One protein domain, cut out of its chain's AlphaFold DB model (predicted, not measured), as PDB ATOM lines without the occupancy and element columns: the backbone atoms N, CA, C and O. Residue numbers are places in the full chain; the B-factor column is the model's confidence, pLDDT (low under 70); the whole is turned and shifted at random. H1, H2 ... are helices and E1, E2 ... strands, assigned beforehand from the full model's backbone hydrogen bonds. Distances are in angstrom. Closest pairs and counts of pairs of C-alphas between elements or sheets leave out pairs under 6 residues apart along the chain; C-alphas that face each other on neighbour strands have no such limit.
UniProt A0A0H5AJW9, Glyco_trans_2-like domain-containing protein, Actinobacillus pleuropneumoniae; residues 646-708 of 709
ATOM      1  N   ASN A 646     127.091 123.979 121.415       80.19
ATOM      2  CA  ASN A 646     127.424 123.428 120.092       80.19
ATOM      3  C   ASN A 646     128.864 122.904 119.937       80.19
ATOM      4  O   ASN A 646     129.392 122.833 118.827       80.19
ATOM      5  N   THR A 647     129.504 122.482 121.029       85.19
ATOM      6  CA  THR A 647     130.776 121.760 120.933       85.19
ATOM      7  C   THR A 647     130.541 120.344 120.429       85.19
ATOM      8  O   THR A 647     129.719 119.618 120.990       85.19
ATOM      9  N   LYS A 648     131.321 119.895 119.447       90.69
ATOM     10  CA  LYS A 648     131.337 118.491 119.025       90.69
ATOM     11  C   LYS A 648     132.239 117.645 119.933       90.69
ATOM     12  O   LYS A 648     133.103 116.927 119.457       90.69
ATOM     13  N   ASN A 649     132.068 117.747 121.247       89.44
ATOM     14  CA  ASN A 649     132.863 117.003 122.224       89.44
ATOM     15  C   ASN A 649     131.974 115.992 122.956       89.44
ATOM     16  O   ASN A 649     130.896 116.336 123.434       89.44
ATOM     17  N   ILE A 650     132.442 114.753 123.068       88.31
ATOM     18  CA  ILE A 650     131.830 113.683 123.853       88.31
ATOM     19  C   ILE A 650     132.717 113.467 125.074       88.31
ATOM     20  O   ILE A 650     133.860 113.038 124.937       88.31
ATOM     21  N   LEU A 651     132.207 113.759 126.270       86.19
ATOM     22  CA  LEU A 651     132.934 113.525 127.515       86.19
ATOM     23  C   LEU A 651     132.622 112.127 128.063       86.19
ATOM     24  O   LEU A 651     131.468 111.786 128.311       86.19
ATOM     25  N   VAL A 652     133.667 111.338 128.296       86.62
ATOM     26  CA  VAL A 652     133.592 110.010 128.906       86.62
ATOM     27  C   VAL A 652     134.132 110.079 130.333       86.62
ATOM     28  O   VAL A 652     135.312 110.364 130.545       86.62
ATOM     29  N   MET A 653     133.267 109.793 131.312       84.56
ATOM     30  CA  MET A 653     133.587 109.826 132.749       84.56
ATOM     31  C   MET A 653     133.311 108.462 133.402       84.56
ATOM     32  O   MET A 653     132.234 108.246 133.966       84.56
ATOM     33  N   PRO A 654     134.253 107.506 133.318       81.38
ATOM     34  CA  PRO A 654     134.121 106.222 133.993       81.38
ATOM     35  C   PRO A 654     134.088 106.421 135.516       81.38
ATOM     36  O   PRO A 654     134.933 107.114 136.075       81.38
ATOM     37  N   THR A 655     133.158 105.771 136.215       74.56
ATOM     38  CA  THR A 655     133.093 105.802 137.689       74.56
ATOM     39  C   THR A 655     133.805 104.600 138.324       74.56
ATOM     40  O   THR A 655     134.121 103.607 137.663       74.56
ATOM     41  N   TRP A 656     134.109 104.671 139.620       76.06
ATOM     42  CA  TRP A 656     134.807 103.600 140.344       76.06
ATOM     43  C   TRP A 656     133.861 102.453 140.746       76.06
ATOM     44  O   TRP A 656     132.642 102.609 140.748       76.06
ATOM     45  N   ARG A 657     134.416 101.283 141.100       73.81
ATOM     46  CA  ARG A 657     133.674 100.162 141.714       73.81
ATOM     47  C   ARG A 657     134.425  99.632 142.926       73.81
ATOM     48  O   ARG A 657     135.637  99.441 142.870       73.81
ATOM     49  N   GLN A 658     133.705  99.358 144.008       70.50
ATOM     50  CA  GLN A 658     134.303  98.964 145.287       70.50
ATOM     51  C   GLN A 658     135.137  97.674 145.217       70.50
ATOM     52  O   GLN A 658     136.100  97.532 145.961       70.50
ATOM     53  N   ASN A 659     134.792  96.753 144.320       73.12
ATOM     54  CA  ASN A 659     135.449  95.454 144.170       73.12
ATOM     55  C   ASN A 659     136.735  95.476 143.325       73.12
ATOM     56  O   ASN A 659     137.407  94.455 143.250       73.12
ATOM     57  N   ILE A 660     137.076  96.599 142.682       81.88
ATOM     58  CA  ILE A 660     138.263  96.703 141.809       81.88
ATOM     59  C   ILE A 660     139.186  97.877 142.163       81.88
ATOM     60  O   ILE A 660     140.178  98.106 141.471       81.88
ATOM     61  N   ILE A 661     138.875  98.628 143.222       79.50
ATOM     62  CA  ILE A 661     139.754  99.664 143.781       79.50
ATOM     63  C   ILE A 661     140.742  99.044 144.772       79.50
ATOM     64  O   ILE A 661     140.408  98.092 145.472       79.50
ATOM     65  N   GLY A 662     141.947  99.606 144.876       76.81
ATOM     66  CA  GLY A 662     142.926  99.125 145.848       76.81
ATOM     67  C   GLY A 662     142.590  99.501 147.296       76.81
ATOM     68  O   GLY A 662     141.698 100.315 147.594       76.81
ATOM     69  N   ASN A 663     143.328  98.875 148.214       73.00
ATOM     70  CA  ASN A 663     143.133  99.013 149.656       73.00
ATOM     71  C   ASN A 663     143.319 100.464 150.123       73.00
ATOM     72  O   ASN A 663     144.174 101.194 149.618       73.00
ATOM     73  N   SER A 664     142.511 100.881 151.101       65.94
ATOM     74  CA  SER A 664     142.635 102.203 151.725       65.94
ATOM     75  C   SER A 664     143.897 102.277 152.581       65.94
ATOM     76  O   SER A 664     144.188 101.342 153.324       65.94
ATOM     77  N   VAL A 665     144.629 103.388 152.482       67.62
ATOM     78  CA  VAL A 665     145.850 103.632 153.263       67.62
ATOM     79  C   VAL A 665     145.563 104.621 154.388       67.62
ATOM     80  O   VAL A 665     145.792 104.315 155.555       67.62
ATOM     81  N   ASN A 666     145.063 105.817 154.049       48.94
ATOM     82  CA  ASN A 666     144.714 106.855 155.022       48.94
ATOM     83  C   ASN A 666     143.798 107.929 154.406       48.94
ATOM     84  O   ASN A 666     144.077 108.437 153.317       48.94
ATOM     85  N   GLY A 667     142.734 108.317 155.114       62.47
ATOM     86  CA  GLY A 667     141.735 109.264 154.605       62.47
ATOM     87  C   GLY A 667     141.111 108.776 153.293       62.47
ATOM     88  O   GLY A 667     140.594 107.665 153.228       62.47
ATOM     89  N   SER A 668     141.186 109.597 152.245       58.28
ATOM     90  CA  SER A 668     140.728 109.260 150.888       58.28
ATOM     91  C   SER A 668     141.796 108.590 150.004       58.28
ATOM     92  O   SER A 668     141.506 108.262 148.855       58.28
ATOM     93  N   LYS A 669     143.025 108.359 150.503       66.56
ATOM     94  CA  LYS A 669     144.113 107.738 149.721       66.56
ATOM     95  C   LYS A 669     143.987 106.214 149.668       66.56
ATOM     96  O   LYS A 669     143.817 105.563 150.701       66.56
ATOM     97  N   ARG A 670     144.164 105.645 148.473       72.25
ATOM     98  CA  ARG A 670     144.138 104.200 148.199       72.25
ATOM     99  C   ARG A 670     145.388 103.762 147.439       72.25
ATOM    100  O   ARG A 670     145.939 104.545 146.671       72.25
ATOM    101  N   ASN A 671     145.803 102.516 147.648       81.00
ATOM    102  CA  ASN A 671     146.819 101.867 146.824       81.00
ATOM    103  C   ASN A 671     146.273 101.593 145.416       81.00
ATOM    104  O   ASN A 671     145.061 101.467 145.225       81.00
ATOM    105  N   PHE A 672     147.167 101.456 144.440       81.25
ATOM    106  CA  PHE A 672     146.796 100.942 143.126       81.25
ATOM    107  C   PHE A 672     146.420  99.461 143.223       81.25
ATOM    108  O   PHE A 672     147.062  98.696 143.942       81.25
ATOM    109  N   ASN A 673     145.373  99.064 142.499       83.31
ATOM    110  CA  ASN A 673     145.077  97.660 142.254       83.31
ATOM    111  C   ASN A 673     145.908  97.211 141.044       83.31
ATOM    112  O   ASN A 673     145.639  97.670 139.933       83.31
ATOM    113  N   SER A 674     146.910  96.353 141.261       88.06
ATOM    114  CA  SER A 674     147.777  95.829 140.192       88.06
ATOM    115  C   SER A 674     146.988  95.119 139.095       88.06
ATOM    116  O   SER A 674     147.373  95.173 137.932       88.06
ATOM    117  N   ASP A 675     145.842  94.541 139.450       87.38
ATOM    118  CA  ASP A 675     145.044  93.700 138.562       87.38
ATOM    119  C   ASP A 675     143.920  94.499 137.879       87.38
ATOM    120  O   ASP A 675     143.061  93.934 137.203       87.38
ATOM    121  N   PHE A 676     143.884  95.829 138.045       88.31
ATOM    122  CA  PHE A 676     142.800  96.671 137.529       88.31
ATOM    123  C   PHE A 676     142.597  96.513 136.017       88.31
ATOM    124  O   PHE A 676     141.458  96.371 135.568       88.31
ATOM    125  N   MET A 677     143.684  96.495 135.239       88.81
ATOM    126  CA  MET A 677     143.620  96.347 133.779       88.81
ATOM    127  C   MET A 677     143.116  94.967 133.341       88.81
ATOM    128  O   MET A 677     142.576  94.835 132.245       88.81
ATOM    129  N   GLU A 678     143.195  93.964 134.218       90.19
ATOM    130  CA  GLU A 678     142.656  92.632 133.952       90.19
ATOM    131  C   GLU A 678     141.146  92.537 134.164       90.19
ATOM    132  O   GLU A 678     140.507  91.583 133.705       90.19
ATOM    133  N   THR A 679     140.550  93.538 134.811       87.81
ATOM    134  CA  THR A 679     139.117  93.552 135.075       87.81
ATOM    135  C   THR A 679     138.319  93.732 133.789       87.81
ATOM    136  O   THR A 679     138.678  94.512 132.903       87.81
ATOM    137  N   ASN A 680     137.150  93.093 133.725       88.69
ATOM    138  CA  ASN A 680     136.190  93.332 132.644       88.69
ATOM    139  C   ASN A 680     135.841  94.819 132.520       88.69
ATOM    140  O   ASN A 680     135.594  95.309 131.427       88.69
ATOM    141  N   TYR A 681     135.844  95.562 133.630       89.06
ATOM    142  CA  TYR A 681     135.574  96.990 133.605       89.06
ATOM    143  C   TYR A 681     136.604  97.780 132.789       89.06
ATOM    144  O   TYR A 681     136.226  98.527 131.886       89.06
ATOM    145  N   ALA A 682     137.890  97.591 133.094       89.56
ATOM    146  CA  ALA A 682     138.968  98.252 132.374       89.56
ATOM    147  C   ALA A 682     139.020  97.786 130.915       89.56
ATOM    148  O   ALA A 682     139.095  98.621 130.017       89.56
ATOM    149  N   LYS A 683     138.875  96.475 130.670       91.75
ATOM    150  CA  LYS A 683     138.845  95.888 129.322       91.75
ATOM    151  C   LYS A 683     137.722  96.467 128.459       91.75
ATOM    152  O   LYS A 683     137.975  96.861 127.325       91.75
ATOM    153  N   HIS A 684     136.502  96.599 128.986       91.38
ATOM    154  CA  HIS A 684     135.382  97.175 128.233       91.38
ATOM    155  C   HIS A 684     135.607  98.644 127.868       91.38
ATOM    156  O   HIS A 684     135.420  99.009 126.708       91.38
ATOM    157  N   TRP A 685     136.036  99.485 128.817       91.06
ATOM    158  CA  TRP A 685     136.329 100.889 128.507       91.06
ATOM    159  C   TRP A 685     137.505 101.035 127.550       91.06
ATOM    160  O   TRP A 685     137.434 101.843 126.629       91.06
ATOM    161  N   HIS A 686     138.555 100.233 127.728       89.31
ATOM    162  CA  HIS A 686     139.702 100.219 126.830       89.31
ATOM    163  C   HIS A 686     139.289  99.848 125.401       89.31
ATOM    164  O   HIS A 686     139.647 100.557 124.463       89.31
ATOM    165  N   ASN A 687     138.483  98.796 125.239       90.62
ATOM    166  CA  ASN A 687     137.983  98.359 123.937       90.62
ATOM    167  C   ASN A 687     137.043  99.389 123.303       90.62
ATOM    168  O   ASN A 687     137.127  99.632 122.104       90.62
ATOM    169  N   PHE A 688     136.171 100.024 124.091       90.12
ATOM    170  CA  PHE A 688     135.292 101.086 123.602       90.12
ATOM    171  C   PHE A 688     136.094 102.294 123.101       90.12
ATOM    172  O   PHE A 688     135.919 102.720 121.963       90.12
ATOM    173  N   LEU A 689     137.007 102.816 123.926       87.75
ATOM    174  CA  LEU A 689     137.792 104.011 123.604       87.75
ATOM    175  C   LEU A 689     138.764 103.789 122.435       87.75
ATOM    176  O   LEU A 689     139.048 104.727 121.694       87.75
ATOM    177  N   ASN A 690     139.256 102.560 122.246       87.94
ATOM    178  CA  ASN A 690     140.176 102.221 121.156       87.94
ATOM    179  C   ASN A 690     139.500 101.603 119.926       87.94
ATOM    180  O   ASN A 690     140.178 101.405 118.913       87.94
ATOM    181  N   GLY A 691     138.196 101.324 119.991       91.19
ATOM    182  CA  GLY A 691     137.460 100.614 118.951       91.19
ATOM    183  C   GLY A 691     137.372 101.387 117.633       91.19
ATOM    184  O   GLY A 691     137.058 102.580 117.605       91.19
ATOM    185  N   ASP A 692     137.587 100.688 116.516       92.50
ATOM    186  CA  ASP A 692     137.608 101.291 115.175       92.50
ATOM    187  C   ASP A 692     136.273 101.922 114.779       92.50
ATOM    188  O   ASP A 692     136.238 102.953 114.109       92.50
ATOM    189  N   MET A 693     135.159 101.348 115.240       91.56
ATOM    190  CA  MET A 693     133.828 101.905 115.003       91.56
ATOM    191  C   MET A 693     133.668 103.281 115.657       91.56
ATOM    192  O   MET A 693     133.157 104.201 115.024       91.56
ATOM    193  N   VAL A 694     134.145 103.441 116.896       90.44
ATOM    194  CA  VAL A 694     134.092 104.722 117.609       90.44
ATOM    195  C   VAL A 694     134.949 105.752 116.877       90.44
ATOM    196  O   VAL A 694     134.449 106.828 116.560       90.44
ATOM    197  N   LYS A 695     136.184 105.398 116.493       89.31
ATOM    198  CA  LYS A 695     137.056 106.270 115.683       89.31
ATOM    199  C   LYS A 695     136.402 106.680 114.361       89.31
ATOM    200  O   LYS A 695     136.407 107.858 114.013       89.31
ATOM    201  N   LYS A 696     135.800 105.728 113.639       92.88
ATOM    202  CA  LYS A 696     135.111 105.987 112.368       92.88
ATOM    203  C   LYS A 696     133.950 106.965 112.545       92.88
ATOM    204  O   LYS A 696     133.851 107.909 111.772       92.88
ATOM    205  N   LEU A 697     133.107 106.769 113.561       92.69
ATOM    206  CA  LEU A 697     131.964 107.643 113.844       92.69
ATOM    207  C   LEU A 697     132.413 109.051 114.254       92.69
ATOM    208  O   LEU A 697     131.907 110.041 113.732       92.69
ATOM    209  N   VAL A 698     133.395 109.143 115.150       92.75
ATOM    210  CA  VAL A 698     133.968 110.414 115.616       92.75
ATOM    211  C   VAL A 698     134.523 111.214 114.433       92.75
ATOM    212  O   VAL A 698     134.158 112.375 114.273       92.75
ATOM    213  N   ASN A 699     135.275 110.574 113.531       90.75
ATOM    214  CA  ASN A 699     135.788 111.211 112.315       90.75
ATOM    215  C   ASN A 699     134.677 111.582 111.322       90.75
ATOM    216  O   ASN A 699     134.666 112.694 110.801       90.75
ATOM    217  N   GLN A 700     133.724 110.675 111.074       94.75
ATOM    218  CA  GLN A 700     132.631 110.884 110.119       94.75
ATOM    219  C   GLN A 700     131.755 112.086 110.493       94.75
ATOM    220  O   GLN A 700     131.338 112.840 109.617       94.75
ATOM    221  N   TYR A 701     131.472 112.271 111.783       93.62
ATOM    222  CA  TYR A 701     130.605 113.350 112.264       93.62
ATOM    223  C   TYR A 701     131.387 114.562 112.816       93.62
ATOM    224  O   TYR A 701     130.791 115.595 113.149       93.62
ATOM    225  N   GLY A 702     132.720 114.468 112.860       92.50
ATOM    226  CA  GLY A 702     133.633 115.516 113.324       92.50
ATOM    227  C   GLY A 702     133.546 115.791 114.825       92.50
ATOM    228  O   GLY A 702     133.617 116.951 115.223       92.50
ATOM    229  N   TYR A 703     133.312 114.760 115.640       92.62
ATOM    230  CA  TYR A 703     133.352 114.865 117.099       92.62
ATOM    231  C   TYR A 703     134.775 114.663 117.638       92.62
ATOM    232  O   TYR A 703     135.641 114.167 116.932       92.62
ATOM    233  N   ASN A 704     135.004 115.016 118.901       89.06
ATOM    234  CA  ASN A 704     136.170 114.626 119.689       89.06
ATOM    235  C   ASN A 704     135.696 113.876 120.933       89.06
ATOM    236  O   ASN A 704     134.688 114.252 121.530       89.06
ATOM    237  N   ILE A 705     136.428 112.846 121.358       87.38
ATOM    238  CA  ILE A 705     136.183 112.191 122.646       87.38
ATOM    239  C   ILE A 705     137.179 112.737 123.664       87.38
ATOM    240  O   ILE A 705     138.387 112.616 123.488       87.38
ATOM    241  N   CYS A 706     136.656 113.308 124.742       84.38
ATOM    242  CA  CYS A 706     137.422 113.761 125.893       84.38
ATOM    243  C   CYS A 706     137.200 112.784 127.051       84.38
ATOM    244  O   CYS A 706     136.108 112.239 127.207       84.38
ATOM    245  N   SER A 707     138.201 112.592 127.906       73.00
ATOM    246  CA  SER A 707     138.047 111.831 129.147       73.00
ATOM    247  C   SER A 707     138.504 112.669 130.333       73.00
ATOM    248  O   SER A 707     139.488 113.396 130.224       73.00
ATOM    249  N   SER A 708     137.775 112.597 131.449       55.28
ATOM    250  CA  SER A 708     138.240 113.176 132.709       55.28
ATOM    251  C   SER A 708     139.260 112.223 133.336       55.28
ATOM    252  O   SER A 708     138.873 111.164 133.836       55.28
TER     253      SER A 708
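This is residues 646 to 708 of the 709 residues of the protein "Glyco_trans_2-like domain-containing protein" of Actinobacillus pleuropneumoniae (UniProt A0A0H5AJW9). The model is an open, flat loop: the chain leaves the parallel strand pair E1 and E3, runs out to a turn around the short strand E2, folds back, and returns through the two helices H1 and H2 to E3. H1 and H2 follow each other nearly end to end, and the turn at E2 makes the far end. The 63 residues printed have two named helices and three named strands in the order E1, E2, H1, H2, E3, a mixed class of helices and strands. The whole is loose, with a radius of gyration of the C-alphas of 15.4 A and spans of 45 by 25 by 13 A.

E1, residues 649 to 652, and E3, residues 704 to 707, are parallel neighbours at 30 degrees, with N 650 and O 704 2.8 A apart and N 706 and O 650 2.8 A apart, within hydrogen-bond range. E2, residues 664 to 666, pairs with no named strand, but is paired antiparallel with residues 669 to 670. H1, residues 680 to 690, is close to H2, residues 692 to 701, but not clearly touching: their closest C-alphas, of Phe 688 and Val 694, are 7.1 A apart. They run the same way at a steep tilt of 44 degrees. The closest C-alphas of H2 and E3, of Val 698 and Asn 704, are 6.3 A apart. H1 and E3 are only just apart, at 8.4 A. In both helices every O i to N i+4 pair is within hydrogen-bond range.

E1 begins at C-alpha 649 (132.863, 117.003, 122.224) and is 9.7 A long; E2 is 6.1 A. H1 is 15.1 A and H2 14.2 A. E3, 10.0 A, ends at C-alpha 707 (138.047, 111.831, 129.147).

The two farthest C-alphas, of Asn 666 and Gln 700, are 46.7 A apart. The printed part has no cut. The links E1 to E2 and E2 to H1 are long. Residues 664 to 669 and 708 have pLDDT under 70.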